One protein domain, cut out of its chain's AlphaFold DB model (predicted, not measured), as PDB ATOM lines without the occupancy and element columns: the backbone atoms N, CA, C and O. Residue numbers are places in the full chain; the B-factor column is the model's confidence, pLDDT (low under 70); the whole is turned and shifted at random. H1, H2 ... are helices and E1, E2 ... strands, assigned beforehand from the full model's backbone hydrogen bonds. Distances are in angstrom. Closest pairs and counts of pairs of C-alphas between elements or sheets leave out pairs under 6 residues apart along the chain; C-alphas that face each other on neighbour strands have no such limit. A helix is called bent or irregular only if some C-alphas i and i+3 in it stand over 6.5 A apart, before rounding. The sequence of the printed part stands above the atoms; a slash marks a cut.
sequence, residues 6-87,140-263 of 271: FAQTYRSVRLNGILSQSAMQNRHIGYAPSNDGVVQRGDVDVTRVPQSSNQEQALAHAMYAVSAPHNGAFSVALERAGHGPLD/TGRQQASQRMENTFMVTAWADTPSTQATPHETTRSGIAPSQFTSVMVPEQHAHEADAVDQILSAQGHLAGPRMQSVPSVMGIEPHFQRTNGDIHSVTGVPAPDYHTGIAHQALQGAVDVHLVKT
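What this domain is: This is residues 6 to 87 and 140 to 263 of the 271 residues of an uncharacterized protein of Trinickia fusca (UniProt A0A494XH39). A strongly twisted sheet of six strands forms the core, with H3, H4 and H7 over one face and H1 and H6 over the other, three layers in all; the sheet curls round H7. A small hairpin, E6 and E7, sits by H4 at one end of the body, while H2 lies off the sheet. The 206 printed residues include seven named helices and eight named strands, in the order H1 H2 E1 H3 H4 H5 E2 E3 E4 H6 E5 E6 E7 H7 E8, class mixed. The large sheet, order E3 E1 E8 E2 E4 E5, is mixed. The whole is compact, with a radius of gyration of the C-alphas of 16.0 A and spans of 46 by 40 by 33 A.

How they stand to each other: The sheet runs E3, residues 169 to 173, E1, 44 to 49, E8, 256 to 262, E2, 152 to 158, E4, 181 to 187, and E5, 213 to 215. E3 and E1 are antiparallel (N 46 to O 171, 2.9 A), as are E1 and E8 (N 47 to O 258, 2.9 A), E8 and E2 (N 155 to O 259, 2.9 A) and E2 and E4 (N 154 to O 185, 2.9 A). E4 and E5 are parallel (N 186 to O 213, 2.8 A); with H6, residues 188 to 203, they form a strand-helix-strand unit, parallel neighbours with a helix between, its crossover right-handed. H1, residues 6 to 16, on the same face as H6, touches it at a steep tilt of 41 degrees, the closest C-alphas being Ala 7 and Glu 193, 5.9 A. On the opposite face, H7, residues 243 to 251, touches H3, residues 55 to 67, at Ala 248 and Ala 58, C-alphas 4.6 A apart. H4, residues 73 to 78, touches H3 only at the corner, C-alphas 73 and 66 being 4.4 A apart. H5, residues 140 to 150, only grazes the sheet and touches H4, C-alphas 149 and 77 being 5.4 A apart. E6, residues 224 to 226, and E7, 232 to 234, form a hairpin (N 225 to O 233, 2.9 A). H2, residues 21 to 26, touches no helix. Every O i to N i+4 pair is within hydrogen-bond range in the helices but for irregular H6, 10 of 12, where C-alphas 189 and 192 are 7.5 A apart.

Where its parts are: H1 begins at C-alpha 6 (182.540, 240.792, 143.585). H6 is 22.9 A long, E2 20.3 A, and E8 19.4 A, ending at C-alpha 262 (185.806, 248.648, 144.141).

The domain as a whole: The farthest C-alphas, Ala 203 and Asn 229, are 49.6 A apart. Residues 88 to 139 are not printed; C-alphas 87 and 140 are 6.3 A apart. The H2 to E1 link is long. Low confidence includes residues 28 to 42 and 80 to 84.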
ATOM      1  N   PHE A   6     183.518 240.057 142.787       88.81
ATOM      2  CA  PHE A   6     182.540 240.792 143.585       88.81
ATOM      3  C   PHE A   6     182.262 240.081 144.912       88.81
ATOM      4  O   PHE A   6     182.494 240.652 145.978       88.81
ATOM      5  N   ALA A   7     181.837 238.817 144.869       90.12
ATOM      6  CA  ALA A   7     181.461 238.063 146.059       90.12
ATOM      7  C   ALA A   7     182.631 237.867 147.031       90.12
ATOM      8  O   ALA A   7     182.439 237.920 148.247       90.12
ATOM      9  N   GLN A   8     183.851 237.677 146.517       87.62
ATOM     10  CA  GLN A   8     185.057 237.578 147.342       87.62
ATOM     11  C   GLN A   8     185.358 238.897 148.068       87.62
ATOM     12  O   GLN A   8     185.557 238.893 149.287       87.62
ATOM     13  N   THR A   9     185.328 240.023 147.344       88.19
ATOM     14  CA  THR A   9     185.555 241.362 147.916       88.19
ATOM     15  C   THR A   9     184.469 241.708 148.935       88.19
ATOM     16  O   THR A   9     184.765 242.132 150.053       88.19
ATOM     17  N   TYR A  10     183.206 241.456 148.589       91.81
ATOM     18  CA  TYR A  10     182.064 241.684 149.464       91.81
ATOM     19  C   TYR A  10     182.171 240.844 150.745       91.81
ATOM     20  O   TYR A  10     182.146 241.388 151.848       91.81
ATOM     21  N   ARG A  11     182.409 239.528 150.635       91.62
ATOM     22  CA  ARG A  11     182.613 238.634 151.790       91.62
ATOM     23  C   ARG A  11     183.744 239.107 152.695       91.62
ATOM     24  O   ARG A  11     183.613 239.058 153.917       91.62
ATOM     25  N   SER A  12     184.849 239.535 152.099       89.75
ATOM     26  CA  SER A  12     185.994 240.072 152.820       89.75
ATOM     27  C   SER A  12     185.606 241.278 153.684       89.75
ATOM     28  O   SER A  12     185.863 241.256 154.892       89.75
ATOM     29  N   VAL A  13     184.919 242.269 153.103       91.12
ATOM     30  CA  VAL A  13     184.449 243.462 153.825       91.12
ATOM     31  C   VAL A  13     183.442 243.097 154.911       91.12
ATOM     32  O   VAL A  13     183.522 243.612 156.024       91.12
ATOM     33  N   ARG A  14     182.533 242.153 154.647       93.69
ATOM     34  CA  ARG A  14     181.563 241.683 155.650       93.69
ATOM     35  C   ARG A  14     182.220 241.001 156.852       93.69
ATOM     36  O   ARG A  14     181.702 241.121 157.957       93.69
ATOM     37  N   LEU A  15     183.332 240.297 156.648       91.25
ATOM     38  CA  LEU A  15     184.066 239.605 157.713       91.25
ATOM     39  C   LEU A  15     185.016 240.524 158.482       91.25
ATOM     40  O   LEU A  15     185.172 240.372 159.690       91.25
ATOM     41  N   ASN A  16     185.685 241.440 157.782       88.69
ATOM     42  CA  ASN A  16     186.845 242.151 158.321       88.69
ATOM     43  C   ASN A  16     186.630 243.656 158.486       88.69
ATOM     44  O   ASN A  16     187.377 244.287 159.230       88.69
ATOM     45  N   GLY A  17     185.621 244.221 157.827       90.06
ATOM     46  CA  GLY A  17     185.397 245.656 157.775       90.06
ATOM     47  C   GLY A  17     186.116 246.334 156.608       90.06
ATOM     48  O   GLY A  17     186.686 245.679 155.734       90.06
ATOM     49  N   ILE A  18     186.098 247.665 156.616       88.56
ATOM     50  CA  ILE A  18     186.948 248.497 155.762       88.56
ATOM     51  C   ILE A  18     188.281 248.675 156.487       88.56
ATOM     52  O   ILE A  18     188.367 249.391 157.484       88.56
ATOM     53  N   LEU A  19     189.311 247.978 156.021       83.75
ATOM     54  CA  LEU A  19     190.651 248.015 156.602       83.75
ATOM     55  C   LEU A  19     191.592 248.858 155.737       83.75
ATOM     56  O   LEU A  19     191.384 248.995 154.533       83.75
ATOM     57  N   SER A  20     192.671 249.362 156.337       76.31
ATOM     58  CA  SER A  20     193.749 249.996 155.576       76.31
ATOM     59  C   SER A  20     194.415 249.004 154.619       76.31
ATOM     60  O   SER A  20     194.464 247.794 154.872       76.31
ATOM     61  N   GLN A  21     194.978 249.510 153.519       66.38
ATOM     62  CA  GLN A  21     195.599 248.677 152.484       66.38
ATOM     63  C   GLN A  21     196.715 247.783 153.051       66.38
ATOM     64  O   GLN A  21     196.792 246.602 152.713       66.38
ATOM     65  N   SER A  22     197.536 248.309 153.967       70.19
ATOM     66  CA  SER A  22     198.585 247.535 154.641       70.19
ATOM     67  C   SER A  22     198.010 246.397 155.487       70.19
ATOM     68  O   SER A  22     198.555 245.296 155.500       70.19
ATOM     69  N   ALA A  23     196.887 246.627 156.175       75.56
ATOM     70  CA  ALA A  23     196.231 245.591 156.966       75.56
ATOM     71  C   ALA A  23     195.615 244.498 156.077       75.56
ATOM     72  O   ALA A  23     195.676 243.322 156.434       75.56
ATOM     73  N   MET A  24     195.080 244.868 154.910       71.38
ATOM     74  CA  MET A  24     194.548 243.920 153.925       71.38
ATOM     75  C   MET A  24     195.651 243.063 153.297       71.38
ATOM     76  O   MET A  24     195.532 241.837 153.272       71.38
ATOM     77  N   GLN A  25     196.761 243.685 152.879       69.88
ATOM     78  CA  GLN A  25     197.939 242.984 152.353       69.88
ATOM     79  C   GLN A  25     198.513 241.996 153.374       69.88
ATOM     80  O   GLN A  25     198.720 240.827 153.047       69.88
ATOM     81  N   ASN A  26     198.684 242.425 154.630       75.06
ATOM     82  CA  ASN A  26     199.204 241.580 155.712       75.06
ATOM     83  C   ASN A  26     198.307 240.378 156.037       75.06
ATOM     84  O   ASN A  26     198.768 239.407 156.632       75.06
ATOM     85  N   ARG A  27     197.022 240.441 155.680       70.00
ATOM     86  CA  ARG A  27     196.049 239.368 155.911       70.00
ATOM     87  C   ARG A  27     195.782 238.521 154.664       70.00
ATOM     88  O   ARG A  27     194.926 237.642 154.722       70.00
ATOM     89  N   HIS A  28     196.494 238.770 153.561       67.94
ATOM     90  CA  HIS A  28     196.269 238.126 152.261       67.94
ATOM     91  C   HIS A  28     194.817 238.239 151.776       67.94
ATOM     92  O   HIS A  28     194.251 237.299 151.218       67.94
ATOM     93  N   ILE A  29     194.199 239.393 152.013       64.94
ATOM     94  CA  ILE A  29     192.813 239.650 151.643       64.94
ATOM     95  C   ILE A  29     192.783 240.441 150.329       64.94
ATOM     96  O   ILE A  29     193.261 241.574 150.282       64.94
ATOM     97  N   GLY A  30     192.203 239.853 149.277       61.78
ATOM     98  CA  GLY A  30     191.959 240.535 148.000       61.78
ATOM     99  C   GLY A  30     190.915 241.644 148.150       61.78
ATOM    100  O   GLY A  30     189.843 241.414 148.716       61.78
ATOM    101  N   TYR A  31     191.255 242.855 147.706       65.62
ATOM    102  CA  TYR A  31     190.416 244.049 147.822       65.62
ATOM    103  C   TYR A  31     190.960 245.181 146.941       65.62
ATOM    104  O   TYR A  31     192.177 245.353 146.856       65.62
ATOM    105  N   ALA A  32     190.077 245.980 146.330       63.56
ATOM    106  CA  ALA A  32     190.474 247.177 145.589       63.56
ATOM    107  C   ALA A  32     190.099 248.459 146.373       63.56
ATOM    108  O   ALA A  32     188.909 248.742 146.543       63.56
ATOM    109  N   PRO A  33     191.092 249.245 146.844       61.06
ATOM    110  CA  PRO A  33     190.857 250.439 147.661       61.06
ATOM    111  C   PRO A  33     190.261 251.597 146.868       61.06
ATOM    112  O   PRO A  33     190.580 251.768 145.689       61.06
ATOM    113  N   SER A  34     189.433 252.417 147.520       59.53
ATOM    114  CA  SER A  34     189.015 253.725 147.001       59.53
ATOM    115  C   SER A  34     190.220 254.652 146.799       59.53
ATOM    116  O   SER A  34     191.153 254.650 147.590       59.53
ATOM    117  N   ASN A  35     190.168 255.405 145.705       54.28
ATOM    118  CA  ASN A  35     191.108 256.394 145.176       54.28
ATOM    119  C   ASN A  35     192.585 255.996 145.103       54.28
ATOM    120  O   ASN A  35     193.009 255.570 144.035       54.28
ATOM    121  N   ASP A  36     193.375 256.016 146.164       51.91
ATOM    122  CA  ASP A  36     194.825 256.110 145.979       51.91
ATOM    123  C   ASP A  36     195.586 254.868 146.421       51.91
ATOM    124  O   ASP A  36     196.320 254.880 147.408       51.91
ATOM    125  N   GLY A  37     195.533 253.808 145.608       44.12
ATOM    126  CA  GLY A  37     196.363 252.598 145.765       44.12
ATOM    127  C   GLY A  37     197.891 252.823 145.762       44.12
ATOM    128  O   GLY A  37     198.643 251.858 145.630       44.12
ATOM    129  N   VAL A  38     198.346 254.072 145.884       47.53
ATOM    130  CA  VAL A  38     199.730 254.539 145.857       47.53
ATOM    131  C   VAL A  38     200.226 254.984 147.245       47.53
ATOM    132  O   VAL A  38     201.439 255.004 147.456       47.53
ATOM    133  N   VAL A  39     199.358 255.278 148.227       50.16
ATOM    134  CA  VAL A  39     199.815 255.773 149.543       50.16
ATOM    135  C   VAL A  39     199.587 254.743 150.652       50.16
ATOM    136  O   VAL A  39     198.473 254.540 151.122       50.16
ATOM    137  N   GLN A  40     200.670 254.118 151.130       54.41
ATOM    138  CA  GLN A  40     200.624 253.287 152.337       54.41
ATOM    139  C   GLN A  40     200.291 254.163 153.555       54.41
ATOM    140  O   GLN A  40     201.152 254.879 154.067       54.41
ATOM    141  N   ARG A  41     199.041 254.115 154.024       63.34
ATOM    142  CA  ARG A  41     198.584 254.787 155.250       63.34
ATOM    143  C   ARG A  41     197.935 253.787 156.203       63.34
ATOM    144  O   ARG A  41     197.420 252.754 155.782       63.34
ATOM    145  N   GLY A  42     197.988 254.095 157.500       68.12
ATOM    146  CA  GLY A  42     197.333 253.314 158.556       68.12
ATOM    147  C   GLY A  42     195.815 253.512 158.628       68.12
ATOM    148  O   GLY A  42     195.143 252.715 159.280       68.12
ATOM    149  N   ASP A  43     195.299 254.520 157.922       79.75
ATOM    150  CA  ASP A  43     193.900 254.947 157.909       79.75
ATOM    151  C   ASP A  43     193.219 254.638 156.566       79.75
ATOM    152  O   ASP A  43     193.855 254.158 155.624       79.75
ATOM    153  N   VAL A  44     191.912 254.887 156.500       81.06
ATOM    154  CA  VAL A  44     191.083 254.745 155.300       81.06
ATOM    155  C   VAL A  44     190.503 256.097 154.904       81.06
ATOM    156  O   VAL A  44     190.063 256.863 155.766       81.06
ATOM    157  N   ASP A  45     190.497 256.377 153.604       82.50
ATOM    158  CA  ASP A  45     189.862 257.570 153.053       82.50
ATOM    159  C   ASP A  45     188.343 257.383 153.021       82.50
ATOM    160  O   ASP A  45     187.821 256.334 152.620       82.50
ATOM    161  N   VAL A  46     187.630 258.408 153.472       88.25
ATOM    162  CA  VAL A  46     186.170 258.461 153.459       88.25
ATOM    163  C   VAL A  46     185.699 259.837 153.031       88.25
ATOM    164  O   VAL A  46     186.315 260.857 153.342       88.25
ATOM    165  N   THR A  47     184.549 259.867 152.373       92.12
ATOM    166  CA  THR A  47     183.832 261.111 152.115       92.12
ATOM    167  C   THR A  47     182.880 261.345 153.273       92.12
ATOM    168  O   THR A  47     181.894 260.625 153.440       92.12
ATOM    169  N   ARG A  48     183.175 262.346 154.101       93.88
ATOM    170  CA  ARG A  48     182.305 262.737 155.206       93.88
ATOM    171  C   ARG A  48     181.184 263.611 154.686       93.88
ATOM    172  O   ARG A  48     181.429 264.695 154.164       93.88
ATOM    173  N   VAL A  49     179.953 263.169 154.889       95.62
ATOM    174  CA  VAL A  49     178.741 263.912 154.558       95.62
ATOM    175  C   VAL A  49     178.186 264.532 155.844       95.62
ATOM    176  O   VAL A  49     177.920 263.805 156.809       95.62
ATOM    177  N   PRO A  50     178.029 265.867 155.907       95.88
ATOM    178  CA  PRO A  50     177.506 266.527 157.095       95.88
ATOM    179  C   PRO A  50     176.043 266.158 157.346       95.88
ATOM    180  O   PRO A  50     175.267 265.931 156.412       95.88
ATOM    181  N   GLN A  51     175.655 266.167 158.625       95.94
ATOM    182  CA  GLN A  51     174.250 266.045 158.991       95.94
ATOM    183  C   GLN A  51     173.448 267.183 158.353       95.94
ATOM    184  O   GLN A  51     173.882 268.335 158.348       95.94
ATOM    185  N   SER A  52     172.265 266.862 157.846       95.31
ATOM    186  CA  SER A  52     171.346 267.819 157.235       95.31
ATOM    187  C   SER A  52     170.003 267.782 157.958       95.31
ATOM    188  O   SER A  52     169.533 266.721 158.353       95.31
ATOM    189  N   SER A  53     169.376 268.942 158.150       93.25
ATOM    190  CA  SER A  53     168.084 269.054 158.847       93.25
ATOM    191  C   SER A  53     166.871 268.956 157.916       93.25
ATOM    192  O   SER A  53     165.738 268.897 158.389       93.25
ATOM    193  N   ASN A  54     167.088 268.948 156.598       95.19
ATOM    194  CA  ASN A  54     166.046 268.818 155.586       95.19
ATOM    195  C   ASN A  54     166.496 267.890 154.442       95.19
ATOM    196  O   ASN A  54     167.693 267.727 154.191       95.19
ATOM    197  N   GLN A  55     165.516 267.285 153.765       96.44
ATOM    198  CA  GLN A  55     165.731 266.262 152.737       96.44
ATOM    199  C   GLN A  55     166.451 266.799 151.496       96.44
ATOM    200  O   GLN A  55     167.281 266.100 150.927       96.44
ATOM    201  N   GLU A  56     166.141 268.023 151.068       96.25
ATOM    202  CA  GLU A  56     166.706 268.609 149.849       96.25
ATOM    203  C   GLU A  56     168.214 268.840 149.993       96.25
ATOM    204  O   GLU A  56     168.997 268.430 149.139       96.25
ATOM    205  N   GLN A  57     168.636 269.395 151.128       95.50
ATOM    206  CA  GLN A  57     170.047 269.572 151.447       95.50
ATOM    207  C   GLN A  57     170.765 268.229 151.620       95.50
ATOM    208  O   GLN A  57     171.873 268.060 151.114       95.50
ATOM    209  N   ALA A  58     170.130 267.259 152.289       96.00
ATOM    210  CA  ALA A  58     170.685 265.915 152.429       96.00
ATOM    211  C   ALA A  58     170.930 265.267 151.057       96.00
ATOM    212  O   ALA A  58     171.986 264.673 150.835       96.00
ATOM    213  N   LEU A  59     169.984 265.429 150.126       96.44
ATOM    214  CA  LEU A  59     170.094 264.928 148.760       96.44
ATOM    215  C   LEU A  59     171.195 265.649 147.979       96.44
ATOM    216  O   LEU A  59     171.990 264.985 147.325       96.44
ATOM    217  N   ALA A  60     171.292 266.976 148.086       94.69
ATOM    218  CA  ALA A  60     172.342 267.755 147.432       94.69
ATOM    219  C   ALA A  60     173.744 267.356 147.925       94.69
ATOM    220  O   ALA A  60     174.655 267.148 147.123       94.69
ATOM    221  N   HIS A  61     173.914 267.184 149.239       94.94
ATOM    222  CA  HIS A  61     175.164 266.698 149.820       94.94
ATOM    223  C   HIS A  61     175.478 265.266 149.380       94.94
ATOM    224  O   HIS A  61     176.610 264.972 149.010       94.94
ATOM    225  N   ALA A  62     174.492 264.373 149.388       95.62
ATOM    226  CA  ALA A  62     174.677 263.004 148.926       95.62
ATOM    227  C   ALA A  62     175.039 262.936 147.437       95.62
ATOM    228  O   ALA A  62     175.909 262.156 147.057       95.62
ATOM    229  N   MET A  63     174.418 263.782 146.611       94.19
ATOM    230  CA  MET A  63     174.759 263.932 145.199       94.19
ATOM    231  C   MET A  63     176.203 264.364 145.021       94.19
ATOM    232  O   MET A  63     176.966 263.685 144.340       94.19
ATOM    233  N   TYR A  64     176.607 265.424 145.713       92.62
ATOM    234  CA  TYR A  64     177.986 265.886 145.669       92.62
ATOM    235  C   TYR A  64     178.970 264.804 146.145       92.62
ATOM    236  O   TYR A  64     179.997 264.583 145.514       92.62
ATOM    237  N   ALA A  65     178.635 264.055 147.199       92.44
ATOM    238  CA  ALA A  65     179.477 262.972 147.708       92.44
ATOM    239  C   ALA A  65     179.711 261.841 146.691       92.44
ATOM    240  O   ALA A  65     180.727 261.148 146.777       92.44
ATOM    241  N   VAL A  66     178.805 261.641 145.726       92.69
ATOM    242  CA  VAL A  66     178.988 260.632 144.675       92.69
ATOM    243  C   VAL A  66     179.562 261.191 143.374       92.69
ATOM    244  O   VAL A  66     180.296 260.463 142.709       92.69
ATOM    245  N   SER A  67     179.283 262.447 143.013       90.12
ATOM    246  CA  SER A  67     179.638 263.018 141.703       90.12
ATOM    247  C   SER A  67     180.806 264.010 141.711       90.12
ATOM    248  O   SER A  67     181.261 264.412 140.636       90.12
ATOM    249  N   ALA A  68     181.305 264.408 142.890       85.44
ATOM    250  CA  ALA A  68     182.361 265.410 142.996       85.44
ATOM    251  C   ALA A  68     183.610 265.030 142.166       85.44
ATOM    252  O   ALA A  68     184.030 263.870 142.189       85.44
ATOM    253  N   PRO A  69     184.241 265.975 141.444       75.06
ATOM    254  CA  PRO A  69     185.222 265.620 140.420       75.06
ATOM    255  C   PRO A  69     186.490 264.898 140.876       75.06
ATOM    256  O   PRO A  69     187.056 264.148 140.096       75.06
ATOM    257  N   HIS A  70     186.938 265.115 142.113       70.44
ATOM    258  CA  HIS A  70     188.206 264.560 142.611       70.44
ATOM    259  C   HIS A  70     188.014 263.446 143.644       70.44
ATOM    260  O   HIS A  70     188.882 262.606 143.841       70.44
ATOM    261  N   ASN A  71     186.857 263.444 144.301       70.69
ATOM    262  CA  ASN A  71     186.594 262.659 145.502       70.69
ATOM    263  C   ASN A  71     185.173 262.094 145.577       70.69
ATOM    264  O   ASN A  71     184.775 261.483 146.573       70.69
ATOM    265  N   GLY A  72     184.373 262.327 144.539       80.38
ATOM    266  CA  GLY A  72     183.075 261.698 144.402       80.38
ATOM    267  C   GLY A  72     183.263 260.197 144.262       80.38
ATOM    268  O   GLY A  72     184.125 259.751 143.502       80.38
ATOM    269  N   ALA A  73     182.445 259.413 144.964       84.12
ATOM    270  CA  ALA A  73     182.505 257.955 144.905       84.12
ATOM    271  C   ALA A  73     182.590 257.434 143.456       84.12
ATOM    272  O   ALA A  73     183.415 256.582 143.144       84.12
ATOM    273  N   PHE A  74     181.802 257.973 142.527       86.44
ATOM    274  CA  PHE A  74     181.848 257.515 141.142       86.44
ATOM    275  C   PHE A  74     183.050 258.020 140.361       86.44
ATOM    276  O   PHE A  74     183.561 257.265 139.540       86.44
ATOM    277  N   SER A  75     183.569 259.209 140.654       81.88
ATOM    278  CA  SER A  75     184.828 259.666 140.060       81.88
ATOM    279  C   SER A  75     185.962 258.686 140.386       81.88
ATOM    280  O   SER A  75     186.648 258.184 139.494       81.88
ATOM    281  N   VAL A  76     186.007 258.231 141.642       76.75
ATOM    282  CA  VAL A  76     186.909 257.163 142.106       76.75
ATOM    283  C   VAL A  76     186.689 255.830 141.379       76.75
ATOM    284  O   VAL A  76     187.632 255.072 141.119       76.75
ATOM    285  N   ALA A  77     185.428 255.481 141.109       83.50
ATOM    286  CA  ALA A  77     185.077 254.251 140.405       83.50
ATOM    287  C   ALA A  77     185.551 254.282 138.945       83.50
ATOM    288  O   ALA A  77     186.004 253.261 138.418       83.50
ATOM    289  N   LEU A  78     185.462 255.446 138.300       84.44
ATOM    290  CA  LEU A  78     185.840 255.648 136.906       84.44
ATOM    291  C   LEU A  78     187.365 255.641 136.725       84.44
ATOM    292  O   LEU A  78     187.851 255.056 135.756       84.44
ATOM    293  N   GLU A  79     188.125 256.163 137.690       76.12
ATOM    294  CA  GLU A  79     189.596 256.289 137.667       76.12
ATOM    295  C   GLU A  79     190.363 255.003 138.056       76.12
ATOM    296  O   GLU A  79     191.483 255.021 138.566       76.12
ATOM    297  N   ARG A  80     189.782 253.826 137.801       69.62
ATOM    298  CA  ARG A  80     190.366 252.523 138.162       69.62
ATOM    299  C   ARG A  80     191.776 252.291 137.598       69.62
ATOM    300  O   ARG A  80     191.957 252.037 136.404       69.62
ATOM    301  N   ALA A  81     192.754 252.230 138.505       56.72
ATOM    302  CA  ALA A  81     194.107 251.767 138.215       56.72
ATOM    303  C   ALA A  81     194.089 250.408 137.486       56.72
ATOM    304  O   ALA A  81     193.414 249.470 137.911       56.72
ATOM    305  N   GLY A  82     194.821 250.311 136.372       58.44
ATOM    306  CA  GLY A  82     194.959 249.081 135.580       58.44
ATOM    307  C   GLY A  82     193.913 248.855 134.480       58.44
ATOM    308  O   GLY A  82     194.099 247.943 133.682       58.44
ATOM    309  N   HIS A  83     192.867 249.686 134.375       64.31
ATOM    310  CA  HIS A  83     191.814 249.535 133.353       64.31
ATOM    311  C   HIS A  83     191.879 250.552 132.203       64.31
ATOM    312  O   HIS A  83     191.018 250.540 131.325       64.31
ATOM    313  N   GLY A  84     192.904 251.409 132.180       69.94
ATOM    314  CA  GLY A  84     193.090 252.423 131.141       69.94
ATOM    315  C   GLY A  84     192.018 253.527 131.149       69.94
ATOM    316  O   GLY A  84     191.049 253.463 131.920       69.94
ATOM    317  N   PRO A  85     192.187 254.566 130.314       77.06
ATOM    318  CA  PRO A  85     191.176 255.607 130.156       77.06
ATOM    319  C   PRO A  85     189.875 255.021 129.594       77.06
ATOM    320  O   PRO A  85     189.891 253.984 128.929       77.06
ATOM    321  N   LEU A  86     188.751 255.685 129.865       83.19
ATOM    322  CA  LEU A  86     187.491 255.376 129.191       83.19
ATOM    323  C   LEU A  86     187.616 255.656 127.692       83.19
ATOM    324  O   LEU A  86     188.288 256.613 127.293       83.19
ATOM    325  N   ASP A  87     186.960 254.826 126.882       83.31
ATOM    326  CA  ASP A  87     186.932 255.016 125.437       83.31
ATOM    327  C   ASP A  87     186.169 256.295 125.069       83.31
ATOM    328  O   ASP A  87     185.007 256.493 125.436       83.31
ATOM    329  N   THR A 140     181.005 252.248 123.604       87.56
ATOM    330  CA  THR A 140     181.906 251.405 124.395       87.56
ATOM    331  C   THR A 140     182.361 252.112 125.672       87.56
ATOM    332  O   THR A 140     182.330 251.503 126.739       87.56
ATOM    333  N   GLY A 141     182.705 253.400 125.608       88.12
ATOM    334  CA  GLY A 141     183.082 254.206 126.772       88.12
ATOM    335  C   GLY A 141     181.963 254.325 127.802       88.12
ATOM    336  O   GLY A 141     182.202 254.163 128.998       88.12
ATOM    337  N   ARG A 142     180.719 254.517 127.348       88.88
ATOM    338  CA  ARG A 142     179.532 254.522 128.217       88.88
ATOM    339  C   ARG A 142     179.317 253.172 128.895       88.88
ATOM    340  O   ARG A 142     179.069 253.130 130.098       88.88
ATOM    341  N   GLN A 143     179.471 252.070 128.158       88.44
ATOM    342  CA  GLN A 143     179.391 250.727 128.733       88.44
ATOM    343  C   GLN A 143     180.491 250.493 129.778       88.44
ATOM    344  O   GLN A 143     180.206 249.991 130.862       88.44
ATOM    345  N   GLN A 144     181.733 250.894 129.488       88.50
ATOM    346  CA  GLN A 144     182.847 250.807 130.436       88.50
ATOM    347  C   GLN A 144     182.579 251.633 131.698       88.50
ATOM    348  O   GLN A 144     182.824 251.148 132.799       88.50
ATOM    349  N   ALA A 145     182.071 252.859 131.555       89.81
ATOM    350  CA  ALA A 145     181.729 253.722 132.680       89.81
ATOM    351  C   ALA A 145     180.646 253.085 133.565       89.81
ATOM    352  O   ALA A 145     180.854 252.964 134.772       89.81
ATOM    353  N   SER A 146     179.555 252.595 132.958       90.50
ATOM    354  CA  SER A 146     178.482 251.869 133.660       90.50
ATOM    355  C   SER A 146     179.064 250.693 134.432       90.50
ATOM    356  O   SER A 146     178.954 250.634 135.650       90.50
ATOM    357  N   GLN A 147     179.814 249.822 133.750       89.00
ATOM    358  CA  GLN A 147     180.431 248.642 134.352       89.00
ATOM    359  C   GLN A 147     181.388 248.991 135.500       89.00
ATOM    360  O   GLN A 147     181.436 248.273 136.499       89.00
ATOM    361  N   ARG A 148     182.170 250.072 135.390       88.56
ATOM    362  CA  ARG A 148     183.097 250.515 136.449       88.56
ATOM    363  C   ARG A 148     182.366 250.965 137.704       88.56
ATOM    364  O   ARG A 148     182.821 250.615 138.790       88.56
ATOM    365  N   MET A 149     181.263 251.697 137.555       91.00
ATOM    366  CA  MET A 149     180.415 252.123 138.672       91.00
ATOM    367  C   MET A 149     179.610 250.952 139.245       91.00
ATOM    368  O   MET A 149     179.457 250.834 140.453       91.00
ATOM    369  N   GLU A 150     179.153 250.046 138.390       91.44
ATOM    370  CA  GLU A 150     178.400 248.848 138.750       91.44
ATOM    371  C   GLU A 150     179.227 247.817 139.523       91.44
ATOM    372  O   GLU A 150     178.715 247.191 140.446       91.44
ATOM    373  N   ASN A 151     180.517 247.674 139.213       90.00
ATOM    374  CA  ASN A 151     181.440 246.805 139.951       90.00
ATOM    375  C   ASN A 151     181.933 247.478 141.239       90.00
ATOM    376  O   ASN A 151     183.130 247.549 141.534       90.00
ATOM    377  N   THR A 152     181.009 248.045 142.000       90.94
ATOM    378  CA  THR A 152     181.289 248.664 143.287       90.94
ATOM    379  C   THR A 152     180.191 248.318 144.278       90.94
ATOM    380  O   THR A 152     179.130 247.814 143.920       90.94
ATOM    381  N   PHE A 153     180.455 248.550 145.552       94.06
ATOM    382  CA  PHE A 153     179.413 248.647 146.561       94.06
ATOM    383  C   PHE A 153     179.825 249.701 147.573       94.06
ATOM    384  O   PHE A 153     181.009 250.002 147.733       94.06
ATOM    385  N   MET A 154     178.853 250.281 148.256       94.38
ATOM    386  CA  MET A 154     179.096 251.365 149.191       94.38
ATOM    387  C   MET A 154     178.811 250.915 150.613       94.38
ATOM    388  O   MET A 154     177.805 250.268 150.897       94.38
ATOM    389  N   VAL A 155     179.699 251.301 151.519       94.56
ATOM    390  CA  VAL A 155     179.515 251.144 152.954       94.56
ATOM    391  C   VAL A 155     179.413 252.528 153.568       94.56
ATOM    392  O   VAL A 155     180.216 253.413 153.270       94.56
ATOM    393  N   THR A 156     178.434 252.705 154.446       96.00
ATOM    394  CA  THR A 156     178.323 253.902 155.276       96.00
ATOM    395  C   THR A 156     178.522 253.540 156.736       96.00
ATOM    396  O   THR A 156     178.154 252.450 157.175       96.00
ATOM    397  N   ALA A 157     179.077 254.466 157.505       96.38
ATOM    398  CA  ALA A 157     179.165 254.379 158.956       96.38
ATOM    399  C   ALA A 157     178.925 255.760 159.562       96.38
ATOM    400  O   ALA A 157     179.190 256.771 158.914       96.38
ATOM    401  N   TRP A 158     178.464 255.832 160.811       96.75
ATOM    402  CA  TRP A 158     178.439 257.118 161.509       96.75
ATOM    403  C   TRP A 158     179.843 257.718 161.541       96.75
ATOM    404  O   TRP A 158     180.837 256.997 161.721       96.75
ATOM    405  N   ALA A 159     179.910 259.031 161.339       93.69
ATOM    406  CA  ALA A 159     181.158 259.757 161.439       93.69
ATOM    407  C   ALA A 159     181.703 259.648 162.870       93.69
ATOM    408  O   ALA A 159     180.966 259.821 163.843       93.69
ATOM    409  N   ASP A 160     182.994 259.345 163.000       89.25
ATOM    410  CA  ASP A 160     183.662 259.255 164.307       89.25
ATOM    411  C   ASP A 160     183.787 260.619 165.007       89.25
ATOM    412  O   ASP A 160     183.936 260.705 166.226       89.25
ATOM    413  N   THR A 161     183.682 261.687 164.226       87.69
ATOM    414  CA  THR A 161     183.741 263.079 164.640       87.69
ATOM    415  C   THR A 161     182.737 263.893 163.816       87.69
ATOM    416  O   THR A 161     182.510 263.587 162.642       87.69
ATOM    417  N   PRO A 162     182.103 264.931 164.390       84.50
ATOM    418  CA  PRO A 162     181.197 265.791 163.635       84.50
ATOM    419  C   PRO A 162     181.882 266.442 162.426       84.50
ATOM    420  O   PRO A 162     183.074 266.748 162.463       84.50
ATOM    421  N   SER A 163     181.115 266.712 161.367       88.12
ATOM    422  CA  SER A 163     181.598 267.542 160.260       88.12
ATOM    423  C   SER A 163     181.713 268.998 160.706       88.12
ATOM    424  O   SER A 163     180.745 269.575 161.200       88.12
ATOM    425  N   THR A 164     182.873 269.609 160.486       87.25
ATOM    426  CA  THR A 164     183.066 271.061 160.630       87.25
ATOM    427  C   THR A 164     182.760 271.820 159.339       87.25
ATOM    428  O   THR A 164     182.682 273.047 159.357       87.25
ATOM    429  N   GLN A 165     182.573 271.108 158.223       90.19
ATOM    430  CA  GLN A 165     182.259 271.688 156.922       90.19
ATOM    431  C   GLN A 165     180.767 271.567 156.614       90.19
ATOM    432  O   GLN A 165     180.117 270.577 156.963       90.19
ATOM    433  N   ALA A 166     180.240 272.576 155.921       88.19
ATOM    434  CA  ALA A 166     178.857 272.590 155.455       88.19
ATOM    435  C   ALA A 166     178.630 271.673 154.244       88.19
ATOM    436  O   ALA A 166     177.487 271.350 153.949       88.19
ATOM    437  N   THR A 167     179.698 271.248 153.565       90.38
ATOM    438  CA  THR A 167     179.662 270.405 152.367       90.38
ATOM    439  C   THR A 167     180.399 269.086 152.599       90.38
ATOM    440  O   THR A 167     181.252 269.001 153.494       90.38
ATOM    441  N   PRO A 168     180.109 268.047 151.796       90.50
ATOM    442  CA  PRO A 168     180.901 266.831 151.827       90.50
ATOM    443  C   PRO A 168     182.369 267.097 151.495       90.50
ATOM    444  O   PRO A 168     182.676 267.945 150.657       90.50
ATOM    445  N   HIS A 169     183.264 266.367 152.148       89.69
ATOM    446  CA  HIS A 169     184.708 266.495 151.967       89.69
ATOM    447  C   HIS A 169     185.414 265.184 152.299       89.69
ATOM    448  O   HIS A 169     184.888 264.352 153.041       89.69
ATOM    449  N   GLU A 170     186.614 265.006 151.755       87.00
ATOM    450  CA  GLU A 170     187.465 263.879 152.127       87.00
ATOM    451  C   GLU A 170     188.065 264.079 153.512       87.00
ATOM    452  O   GLU A 170     188.475 265.177 153.897       87.00
ATOM    453  N   THR A 171     188.142 262.984 154.249       87.38
ATOM    454  CA  THR A 171     188.896 262.878 155.491       87.38
ATOM    455  C   THR A 171     189.409 261.452 155.635       87.38
ATOM    456  O   THR A 171     188.931 260.527 154.981       87.38
ATOM    457  N   THR A 172     190.370 261.260 156.525       86.06
ATOM    458  CA  THR A 172     190.846 259.934 156.914       86.06
ATOM    459  C   THR A 172     190.223 259.514 158.236       86.06
ATOM    460  O   THR A 172     190.013 260.354 159.114       86.06
ATOM    461  N   ARG A 173     189.988 258.213 158.409       85.88
ATOM    462  CA  ARG A 173     189.627 257.613 159.702       85.88
ATOM    463  C   ARG A 173     190.286 256.257 159.893       85.88
ATOM    464  O   ARG A 173     190.649 255.590 158.927       85.88
ATOM    465  N   SER A 174     190.358 255.809 161.143       86.06
ATOM    466  CA  SER A 174     190.681 254.411 161.433       86.06
ATOM    467  C   SER A 174     189.686 253.455 160.754       86.06
ATOM    468  O   SER A 174     188.539 253.827 160.473       86.06
ATOM    469  N   GLY A 175     190.131 252.220 160.498       86.38
ATOM    470  CA  GLY A 175     189.323 251.196 159.835       86.38
ATOM    471  C   GLY A 175     187.916 251.036 160.429       86.38
ATOM    472  O   GLY A 175     187.687 251.242 161.620       86.38
ATOM    473  N   ILE A 176     186.963 250.663 159.580       90.75
ATOM    474  CA  ILE A 176     185.541 250.570 159.917       90.75
ATOM    475  C   ILE A 176     185.189 249.105 160.133       90.75
ATOM    476  O   ILE A 176     185.117 248.341 159.172       90.75
ATOM    477  N   ALA A 177     184.957 248.693 161.377       92.50
ATOM    478  CA  ALA A 177     184.534 247.328 161.676       92.50
ATOM    479  C   ALA A 177     183.114 247.054 161.133       92.50
ATOM    480  O   ALA A 177     182.293 247.973 161.102       92.50
ATOM    481  N   PRO A 178     182.761 245.797 160.787       94.50
ATOM    482  CA  PRO A 178     181.432 245.474 160.257       94.50
ATOM    483  C   PRO A 178     180.268 245.880 161.170       94.50
ATOM    484  O   PRO A 178     179.197 246.239 160.691       94.50
ATOM    485  N   SER A 179     180.482 245.864 162.488       94.56
ATOM    486  CA  SER A 179     179.497 246.296 163.486       94.56
ATOM    487  C   SER A 179     179.256 247.806 163.520       94.56
ATOM    488  O   SER A 179     178.297 248.252 164.142       94.56
ATOM    489  N   GLN A 180     180.111 248.597 162.871       95.62
ATOM    490  CA  GLN A 180     179.978 250.052 162.766       95.62
ATOM    491  C   GLN A 180     179.253 250.485 161.487       95.62
ATOM    492  O   GLN A 180     178.992 251.675 161.309       95.62
ATOM    493  N   PHE A 181     178.944 249.550 160.585       96.44
ATOM    494  CA  PHE A 181     178.235 249.856 159.351       96.44
ATOM    495  C   PHE A 181     176.799 250.293 159.658       96.44
ATOM    496  O   PHE A 181     176.074 249.619 160.388       96.44
ATOM    497  N   THR A 182     176.374 251.404 159.063       96.62
ATOM    498  CA  THR A 182     174.987 251.887 159.110       96.62
ATOM    499  C   THR A 182     174.194 251.435 157.893       96.62
ATOM    500  O   THR A 182     173.000 251.165 158.001       96.62
ATOM    501  N   SER A 183     174.861 251.291 156.748       96.88
ATOM    502  CA  SER A 183     174.300 250.696 155.540       96.88
ATOM    503  C   SER A 183     175.388 250.024 154.707       96.88
ATOM    504  O   SER A 183     176.563 250.396 154.757       96.88
ATOM    505  N   VAL A 184     174.969 249.019 153.940       97.25
ATOM    506  CA  VAL A 184     175.766 248.364 152.904       97.25
ATOM    507  C   VAL A 184     174.908 248.346 151.645       97.25
ATOM    508  O   VAL A 184     173.961 247.571 151.558       97.25
ATOM    509  N   MET A 185     175.212 249.223 150.694       97.75
ATOM    510  CA  MET A 185     174.454 249.399 149.457       97.75
ATOM    511  C   MET A 185     175.155 248.680 148.315       97.75
ATOM    512  O   MET A 185     176.313 248.962 148.001       97.75
ATOM    513  N   VAL A 186     174.444 247.753 147.689       97.50
ATOM    514  CA  VAL A 186     174.944 246.892 146.623       97.50
ATOM    515  C   VAL A 186     174.128 247.165 145.366       97.50
ATOM    516  O   VAL A 186     172.904 247.138 145.436       97.50
ATOM    517  N   PRO A 187     174.759 247.423 144.216       96.75
ATOM    518  CA  PRO A 187     174.037 247.547 142.962       96.75
ATOM    519  C   PRO A 187     173.217 246.297 142.624       96.75
ATOM    520  O   PRO A 187     173.665 245.171 142.859       96.75
ATOM    521  N   GLU A 188     172.040 246.490 142.036       96.25
ATOM    522  CA  GLU A 188     171.059 245.428 141.798       96.25
ATOM    523  C   GLU A 188     171.620 244.224 141.025       96.25
ATOM    524  O   GLU A 188     171.326 243.077 141.372       96.25
ATOM    525  N   GLN A 189     172.516 244.448 140.060       93.69
ATOM    526  CA  GLN A 189     173.149 243.368 139.298       93.69
ATOM    527  C   GLN A 189     173.969 242.393 140.165       93.69
ATOM    528  O   GLN A 189     174.106 241.224 139.805       93.69
ATOM    529  N   HIS A 190     174.455 242.831 141.333       95.38
ATOM    530  CA  HIS A 190     175.224 242.009 142.274       95.38
ATOM    531  C   HIS A 190     174.448 241.630 143.544       95.38
ATOM    532  O   HIS A 190     174.980 240.923 144.405       95.38
ATOM    533  N   ALA A 191     173.186 242.055 143.672       96.12
ATOM    534  CA  ALA A 191     172.368 241.813 144.859       96.12
ATOM    535  C   ALA A 191     172.265 240.316 145.199       96.12
ATOM    536  O   ALA A 191     172.463 239.923 146.345       96.12
ATOM    537  N   HIS A 192     172.060 239.466 144.189       95.69
ATOM    538  CA  HIS A 192     171.968 238.014 144.366       95.69
ATOM    539  C   HIS A 192     173.260 237.388 144.930       95.69
ATOM    540  O   HIS A 192     173.208 236.455 145.736       95.69
ATOM    541  N   GLU A 193     174.428 237.903 144.536       94.81
ATOM    542  CA  GLU A 193     175.729 237.437 145.022       94.81
ATOM    543  C   GLU A 193     175.967 237.885 146.465       94.81
ATOM    544  O   GLU A 193     176.392 237.083 147.304       94.81
ATOM    545  N   ALA A 194     175.656 239.151 146.762       95.75
ATOM    546  CA  ALA A 194     175.746 239.713 148.104       95.75
ATOM    547  C   ALA A 194     174.814 238.991 149.086       95.75
ATOM    548  O   ALA A 194     175.247 238.628 150.180       95.75
ATOM    549  N   ASP A 195     173.576 238.702 148.680       96.44
ATOM    550  CA  ASP A 195     172.614 237.945 149.484       96.44
ATOM    551  C   ASP A 195     173.106 236.536 149.793       96.44
ATOM    552  O   ASP A 195     173.041 236.092 150.942       96.44
ATOM    553  N   ALA A 196     173.642 235.827 148.796       95.75
ATOM    554  CA  ALA A 196     174.206 234.499 149.007       95.75
ATOM    555  C   ALA A 196     175.355 234.535 150.032       95.75
ATOM    556  O   ALA A 196     175.450 233.659 150.897       95.75
ATOM    557  N   VAL A 197     176.210 235.563 149.981       95.31
ATOM    558  CA  VAL A 197     177.273 235.769 150.974       95.31
ATOM    559  C   VAL A 197     176.696 236.082 152.357       95.31
ATOM    560  O   VAL A 197     177.087 235.434 153.329       95.31
ATOM    561  N   ASP A 198     175.755 237.020 152.465       96.56
ATOM    562  CA  ASP A 198     175.107 237.396 153.728       96.56
ATOM    563  C   ASP A 198     174.401 236.194 154.380       96.56
ATOM    564  O   ASP A 198     174.453 236.033 155.601       96.56
ATOM    565  N   GLN A 199     173.765 235.321 153.594       95.81
ATOM    566  CA  GLN A 199     173.143 234.082 154.073       95.81
ATOM    567  C   GLN A 199     174.178 233.102 154.631       95.81
ATOM    568  O   GLN A 199     174.004 232.599 155.743       95.81
ATOM    569  N   ILE A 200     175.277 232.866 153.905       95.25
ATOM    570  CA  ILE A 200     176.365 231.981 154.350       95.25
ATOM    571  C   ILE A 200     176.983 232.504 155.650       95.25
ATOM    572  O   ILE A 200     177.147 231.748 156.607       95.25
ATOM    573  N   LEU A 201     177.304 233.797 155.706       94.94
ATOM    574  CA  LEU A 201     177.897 234.415 156.891       94.94
ATOM    575  C   LEU A 201     176.930 234.414 158.078       94.94
ATOM    576  O   LEU A 201     177.344 234.136 159.201       94.94
ATOM    577  N   SER A 202     175.641 234.665 157.837       94.81
ATOM    578  CA  SER A 202     174.600 234.586 158.865       94.81
ATOM    579  C   SER A 202     174.473 233.172 159.428       94.81
ATOM    580  O   SER A 202     174.406 233.015 160.642       94.81
ATOM    581  N   ALA A 203     174.476 232.143 158.573       94.50
ATOM    582  CA  ALA A 203     174.406 230.744 158.997       94.50
ATOM    583  C   ALA A 203     175.636 230.309 159.812       94.50
ATOM    584  O   ALA A 203     175.539 229.420 160.653       94.50
ATOM    585  N   GLN A 204     176.782 230.956 159.589       94.00
ATOM    586  CA  GLN A 204     178.022 230.733 160.338       94.00
ATOM    587  C   GLN A 204     178.150 231.612 161.595       94.00
ATOM    588  O   GLN A 204     179.152 231.512 162.295       94.00
ATOM    589  N   GLY A 205     177.175 232.483 161.883       91.12
ATOM    590  CA  GLY A 205     177.238 233.408 163.021       91.12
ATOM    591  C   GLY A 205     178.250 234.552 162.856       91.12
ATOM    592  O   GLY A 205     178.635 235.172 163.840       91.12
ATOM    593  N   HIS A 206     178.684 234.840 161.627       91.94
ATOM    594  CA  HIS A 206     179.711 235.841 161.320       91.94
ATOM    595  C   HIS A 206     179.153 237.172 160.788       91.94
ATOM    596  O   HIS A 206     179.921 238.087 160.494       91.94
ATOM    597  N   LEU A 207     177.832 237.308 160.629       90.50
ATOM    598  CA  LEU A 207     177.222 238.538 160.118       90.50
ATOM    599  C   LEU A 207     177.024 239.564 161.248       90.50
ATOM    600  O   LEU A 207     176.074 239.450 162.016       90.50
ATOM    601  N   ALA A 208     177.905 240.563 161.340       83.25
ATOM    602  CA  ALA A 208     177.923 241.530 162.447       83.25
ATOM    603  C   ALA A 208     177.345 242.930 162.123       83.25
ATOM    604  O   ALA A 208     177.386 243.800 162.985       83.25
ATOM    605  N   GLY A 209     176.810 243.155 160.916       89.19
ATOM    606  CA  GLY A 209     176.307 244.458 160.444       89.19
ATOM    607  C   GLY A 209     174.926 244.383 159.769       89.19
ATOM    608  O   GLY A 209     174.322 243.304 159.732       89.19
ATOM    609  N   PRO A 210     174.414 245.500 159.211       94.25
ATOM    610  CA  PRO A 210     173.101 245.551 158.573       94.25
ATOM    611  C   PRO A 210     173.042 244.628 157.353       94.25
ATOM    612  O   PRO A 210     174.060 244.322 156.727       94.25
ATOM    613  N   ARG A 211     171.841 244.166 156.998       93.75
ATOM    614  CA  ARG A 211     171.631 243.456 155.728       93.75
ATOM    615  C   ARG A 211     171.978 244.376 154.560       93.75
ATOM    616  O   ARG A 211     171.820 245.592 154.669       93.75
ATOM    617  N   MET A 212     172.466 243.783 153.476       96.00
ATOM    618  CA  MET A 212     172.681 244.521 152.237       96.00
ATOM    619  C   MET A 212     171.375 245.162 151.740       96.00
ATOM    620  O   MET A 212     170.284 244.634 151.964       96.00
ATOM    621  N   GLN A 213     171.496 246.316 151.094       97.69
ATOM    622  CA  GLN A 213     170.414 247.016 150.413       97.69
ATOM    623  C   GLN A 213     170.726 247.030 148.922       97.69
ATOM    624  O   GLN A 213     171.745 247.589 148.516       97.69
ATOM    625  N   SER A 214     169.857 246.420 148.119       97.62
ATOM    626  CA  SER A 214     169.949 246.515 146.664       97.62
ATOM    627  C   SER A 214     169.604 247.935 146.218       97.62
ATOM    628  O   SER A 214     168.584 248.474 146.654       97.62
ATOM    629  N   VAL A 215     170.429 248.534 145.361       96.94
ATOM    630  CA  VAL A 215     170.166 249.843 144.751       96.94
ATOM    631  C   VAL A 215     170.098 249.716 143.227       96.94
ATOM    632  O   VAL A 215     170.998 249.119 142.627       96.94
ATOM    633  N   PRO A 216     169.052 250.256 142.577       96.81
ATOM    634  CA  PRO A 216     168.973 250.262 141.124       96.81
ATOM    635  C   PRO A 216     169.980 251.258 140.545       96.81
ATOM    636  O   PRO A 216     170.393 252.209 141.215       96.81
ATOM    637  N   SER A 217     170.341 251.079 139.277       94.62
ATOM    638  CA  SER A 217     171.057 252.117 138.535       94.62
ATOM    639  C   SER A 217     170.072 253.164 138.007       94.62
ATOM    640  O   SER A 217     169.028 252.823 137.449       94.62
ATOM    641  N   VAL A 218     170.407 254.443 138.164       92.62
ATOM    642  CA  VAL A 218     169.582 255.590 137.763       92.62
ATOM    643  C   VAL A 218     170.335 256.500 136.800       92.62
ATOM    644  O   VAL A 218     171.563 256.558 136.797       92.62
ATOM    645  N   MET A 219     169.581 257.221 135.974       90.81
ATOM    646  CA  MET A 219     170.109 258.280 135.110       90.81
ATOM    647  C   MET A 219     170.204 259.602 135.881       90.81
ATOM    648  O   MET A 219     169.496 259.800 136.865       90.81
ATOM    649  N   GLY A 220     171.023 260.535 135.390       81.69
ATOM    650  CA  GLY A 220     171.099 261.902 135.927       81.69
ATOM    651  C   GLY A 220     172.142 262.111 137.025       81.69
ATOM    652  O   GLY A 220     172.205 263.195 137.595       81.69
ATOM    653  N   ILE A 221     172.977 261.105 137.303       86.19
ATOM    654  CA  ILE A 221     174.215 261.299 138.059       86.19
ATOM    655  C   ILE A 221     175.305 261.667 137.054       86.19
ATOM    656  O   ILE A 221     175.516 260.945 136.082       86.19
ATOM    657  N   GLU A 222     175.990 262.782 137.298       87.56
ATOM    658  CA  GLU A 222     177.047 263.299 136.423       87.56
ATOM    659  C   GLU A 222     178.396 263.261 137.151       87.56
ATOM    660  O   GLU A 222     178.879 264.291 137.631       87.56
ATOM    661  N   PRO A 223     178.994 262.070 137.332       83.88
ATOM    662  CA  PRO A 223     180.328 261.983 137.895       83.88
ATOM    663  C   PRO A 223     181.361 262.460 136.882       83.88
ATOM    664  O   PRO A 223     181.074 262.606 135.693       83.88
ATOM    665  N   HIS A 224     182.581 262.682 137.348       84.69
ATOM    666  CA  HIS A 224     183.661 263.120 136.479       84.69
ATOM    667  C   HIS A 224     184.789 262.103 136.509       84.69
ATOM    668  O   HIS A 224     184.900 261.323 137.444       84.69
ATOM    669  N   PHE A 225     185.639 262.103 135.496       80.19
ATOM    670  CA  PHE A 225     186.911 261.402 135.573       80.19
ATOM    671  C   PHE A 225     188.022 262.296 135.055       80.19
ATOM    672  O   PHE A 225     187.832 263.087 134.126       80.19
ATOM    673  N   GLN A 226     189.191 262.139 135.652       75.81
ATOM    674  CA  GLN A 226     190.391 262.827 135.246       75.81
ATOM    675  C   GLN A 226     191.150 262.013 134.193       75.81
ATOM    676  O   GLN A 226     191.410 260.815 134.336       75.81
ATOM    677  N   ARG A 227     191.536 262.671 133.100       72.69
ATOM    678  CA  ARG A 227     192.474 262.114 132.120       72.69
ATOM    679  C   ARG A 227     193.911 262.250 132.612       72.69
ATOM    680  O   ARG A 227     194.238 263.071 133.460       72.69
ATOM    681  N   THR A 228     194.816 261.500 131.992       68.94
ATOM    682  CA  THR A 228     196.256 261.535 132.307       68.94
ATOM    683  C   THR A 228     196.919 262.900 132.096       68.94
ATOM    684  O   THR A 228     197.983 263.141 132.656       68.94
ATOM    685  N   ASN A 229     196.319 263.791 131.302       68.94
ATOM    686  CA  ASN A 229     196.781 265.167 131.093       68.94
ATOM    687  C   ASN A 229     196.228 266.167 132.129       68.94
ATOM    688  O   ASN A 229     196.570 267.343 132.063       68.94
ATOM    689  N   GLY A 230     195.407 265.708 133.077       70.00
ATOM    690  CA  GLY A 230     194.811 266.524 134.130       70.00
ATOM    691  C   GLY A 230     193.404 267.042 133.826       70.00
ATOM    692  O   GLY A 230     192.776 267.569 134.743       70.00
ATOM    693  N   ASP A 231     192.897 266.861 132.601       76.19
ATOM    694  CA  ASP A 231     191.565 267.328 132.203       76.19
ATOM    695  C   ASP A 231     190.461 266.539 132.912       76.19
ATOM    696  O   ASP A 231     190.511 265.310 132.993       76.19
ATOM    697  N   ILE A 232     189.441 267.254 133.384       79.69
ATOM    698  CA  ILE A 232     188.259 266.686 134.035       79.69
ATOM    699  C   ILE A 232     187.147 266.575 132.995       79.69
ATOM    700  O   ILE A 232     186.757 267.573 132.391       79.69
ATOM    701  N   HIS A 233     186.610 265.371 132.819       81.62
ATOM    702  CA  HIS A 233     185.509 265.104 131.899       81.62
ATOM    703  C   HIS A 233     184.281 264.621 132.656       81.62
ATOM    704  O   HIS A 233     184.354 263.648 133.405       81.62
ATOM    705  N   SER A 234     183.145 265.278 132.432       84.25
ATOM    706  CA  SER A 234     181.852 264.821 132.936       84.25
ATOM    707  C   SER A 234     181.400 263.569 132.181       84.25
ATOM    708  O   SER A 234     181.478 263.493 130.955       84.25
ATOM    709  N   VAL A 235     180.898 262.586 132.920       84.25
ATOM    710  CA  VAL A 235     180.238 261.395 132.390       84.25
ATOM    711  C   VAL A 235     178.742 261.636 132.460       84.25
ATOM    712  O   VAL A 235     178.142 261.575 133.527       84.25
ATOM    713  N   THR A 236     178.130 261.916 131.317       82.19
ATOM    714  CA  THR A 236     176.688 262.146 131.211       82.19
ATOM    715  C   THR A 236     176.016 260.999 130.464       82.19
ATOM    716  O   THR A 236     176.643 260.267 129.693       82.19
ATOM    717  N   GLY A 237     174.718 260.807 130.708       81.50
ATOM    718  CA  GLY A 237     173.928 259.807 129.984       81.50
ATOM    719  C   GLY A 237     174.323 258.350 130.258       81.50
ATOM    720  O   GLY A 237     174.015 257.480 129.444       81.50
ATOM    721  N   VAL A 238     174.996 258.077 131.380       87.81
ATOM    722  CA  VAL A 238     175.350 256.725 131.828       87.81
ATOM    723  C   VAL A 238     174.588 256.422 133.119       87.81
ATOM    724  O   VAL A 238     174.609 257.255 134.028       87.81
ATOM    725  N   PRO A 239     173.908 255.270 133.224       91.12
ATOM    726  CA  PRO A 239     173.259 254.884 134.465       91.12
ATOM    727  C   PRO A 239     174.309 254.564 135.539       91.12
ATOM    728  O   PRO A 239     175.334 253.944 135.261       91.12
ATOM    729  N   ALA A 240     174.051 254.982 136.776       92.81
ATOM    730  CA  ALA A 240     174.931 254.747 137.918       92.81
ATOM    731  C   ALA A 240     174.118 254.284 139.138       92.81
ATOM    732  O   ALA A 240     172.972 254.714 139.283       92.81
ATOM    733  N   PRO A 241     174.668 253.427 140.020       95.62
ATOM    734  CA  PRO A 241     173.962 252.965 141.215       95.62
ATOM    735  C   PRO A 241     173.400 254.111 142.073       95.62
ATOM    736  O   PRO A 241     174.080 255.102 142.339       95.62
ATOM    737  N   ASP A 242     172.171 253.975 142.566       95.88
ATOM    738  CA  ASP A 242     171.511 254.994 143.390       95.88
ATOM    739  C   ASP A 242     172.014 255.007 144.850       95.88
ATOM    740  O   ASP A 242     171.282 254.779 145.814       95.88
ATOM    741  N   TYR A 243     173.305 255.272 145.044       96.44
ATOM    742  CA  TYR A 243     173.881 255.376 146.384       96.44
ATOM    743  C   TYR A 243     173.443 256.641 147.124       96.44
ATOM    744  O   TYR A 243     173.316 256.644 148.350       96.44
ATOM    745  N   HIS A 244     173.207 257.728 146.392       95.88
ATOM    746  CA  HIS A 244     172.921 259.024 146.991       95.88
ATOM    747  C   HIS A 244     171.610 259.056 147.780       95.88
ATOM    748  O   HIS A 244     171.570 259.679 148.839       95.88
ATOM    749  N   THR A 245     170.570 258.335 147.351       95.50
ATOM    750  CA  THR A 245     169.323 258.232 148.120       95.50
ATOM    751  C   THR A 245     169.567 257.618 149.502       95.50
ATOM    752  O   THR A 245     169.086 258.135 150.517       95.50
ATOM    753  N   GLY A 246     170.380 256.558 149.571       95.50
ATOM    754  CA  GLY A 246     170.757 255.921 150.833       95.50
ATOM    755  C   GLY A 246     171.614 256.824 151.721       95.50
ATOM    756  O   GLY A 246     171.335 256.946 152.915       95.50
ATOM    757  N   ILE A 247     172.604 257.519 151.149       96.94
ATOM    758  CA  ILE A 247     173.425 258.505 151.876       96.94
ATOM    759  C   ILE A 247     172.547 259.628 152.442       96.94
ATOM    760  O   ILE A 247     172.675 259.959 153.618       96.94
ATOM    761  N   ALA A 248     171.642 260.194 151.637       97.25
ATOM    762  CA  ALA A 248     170.765 261.288 152.049       97.25
ATOM    763  C   ALA A 248     169.900 260.886 153.253       97.25
ATOM    764  O   ALA A 248     169.798 261.632 154.225       97.25
ATOM    765  N   HIS A 249     169.348 259.668 153.234       96.81
ATOM    766  CA  HIS A 249     168.581 259.132 154.358       96.81
ATOM    767  C   HIS A 249     169.412 259.015 155.652       96.81
ATOM    768  O   HIS A 249     168.901 259.287 156.740       96.81
ATOM    769  N   GLN A 250     170.689 258.630 155.556       95.88
ATOM    770  CA  GLN A 250     171.593 258.587 156.716       95.88
ATOM    771  C   GLN A 250     171.968 259.997 157.196       95.88
ATOM    772  O   GLN A 250     171.944 260.264 158.397       95.88
ATOM    773  N   ALA A 251     172.243 260.916 156.268       95.81
ATOM    774  CA  ALA A 251     172.630 262.295 156.566       95.81
ATOM    775  C   ALA A 251     171.543 263.084 157.317       95.81
ATOM    776  O   ALA A 251     171.854 264.043 158.019       95.81
ATOM    777  N   LEU A 252     170.272 262.677 157.231       96.38
ATOM    778  CA  LEU A 252     169.199 263.248 158.055       96.38
ATOM    779  C   LEU A 252     169.330 262.929 159.552       96.38
ATOM    780  O   LEU A 252     168.839 263.673 160.399       96.38
ATOM    781  N   GLN A 253     169.967 261.811 159.889       95.00
ATOM    782  CA  GLN A 253     170.051 261.300 161.258       95.00
ATOM    783  C   GLN A 253     171.366 261.686 161.943       95.00
ATOM    784  O   GLN A 253     171.411 261.818 163.164       95.00
ATOM    785  N   GLY A 254     172.429 261.895 161.167       94.44
ATOM    786  CA  GLY A 254     173.746 262.257 161.677       94.44
ATOM    787  C   GLY A 254     174.761 262.439 160.554       94.44
ATOM    788  O   GLY A 254     174.494 262.110 159.401       94.44
ATOM    789  N   ALA A 255     175.940 262.962 160.891       95.88
ATOM    790  CA  ALA A 255     177.052 262.987 159.948       95.88
ATOM    791  C   ALA A 255     177.496 261.549 159.646       95.88
ATOM    792  O   ALA A 255     177.619 260.722 160.556       95.88
ATOM    793  N   VAL A 256     177.730 261.254 158.373       95.88
ATOM    794  CA  VAL A 256     177.998 259.899 157.888       95.88
ATOM    795  C   VAL A 256     179.283 259.887 157.074       95.88
ATOM    796  O   VAL A 256     179.503 260.751 156.231       95.88
ATOM    797  N   ASP A 257     180.132 258.902 157.332       94.69
ATOM    798  CA  ASP A 257     181.296 258.620 156.509       94.69
ATOM    799  C   ASP A 257     180.899 257.607 155.439       94.69
ATOM    800  O   ASP A 257     180.348 256.539 155.730       94.69
ATOM    801  N   VAL A 258     181.171 257.971 154.193       93.25
ATOM    802  CA  VAL A 258     180.873 257.180 153.006       93.25
ATOM    803  C   VAL A 258     182.168 256.592 152.472       93.25
ATOM    804  O   VAL A 258     183.159 257.302 152.297       93.25
ATOM    805  N   HIS A 259     182.151 255.296 152.187       90.94
ATOM    806  CA  HIS A 259     183.284 254.602 151.603       90.94
ATOM    807  C   HIS A 259     182.832 253.724 150.436       90.94
ATOM    808  O   HIS A 259     181.969 252.855 150.588       90.94
ATOM    809  N   LEU A 260     183.428 253.947 149.264       90.12
ATOM    810  CA  LEU A 260     183.167 253.147 148.075       90.12
ATOM    811  C   LEU A 260     184.180 252.008 147.966       90.12
ATOM    812  O   LEU A 260     185.383 252.235 147.891       90.12
ATOM    813  N   VAL A 261     183.694 250.780 147.858       88.75
ATOM    814  CA  VAL A 261     184.524 249.606 147.609       88.75
ATOM    815  C   VAL A 261     184.484 249.253 146.132       88.75
ATOM    816  O   VAL A 261     183.416 249.023 145.569       88.75
ATOM    817  N   LYS A 262     185.659 249.157 145.506       86.31
ATOM    818  CA  LYS A 262     185.806 248.648 144.141       86.31
ATOM    819  C   LYS A 262     185.976 247.127 144.189       86.31
ATOM    820  O   LYS A 262     186.696 246.607 145.037       86.31
ATOM    821  N   THR A 263     185.343 246.404 143.274       82.44
ATOM    822  CA  THR A 263     185.553 244.956 143.103       82.44
ATOM    823  C   THR A 263     186.379 244.684 141.853       82.44
ATOM    824  O   THR A 263     186.222 245.384 140.855       82.44
TER     825      THR A 263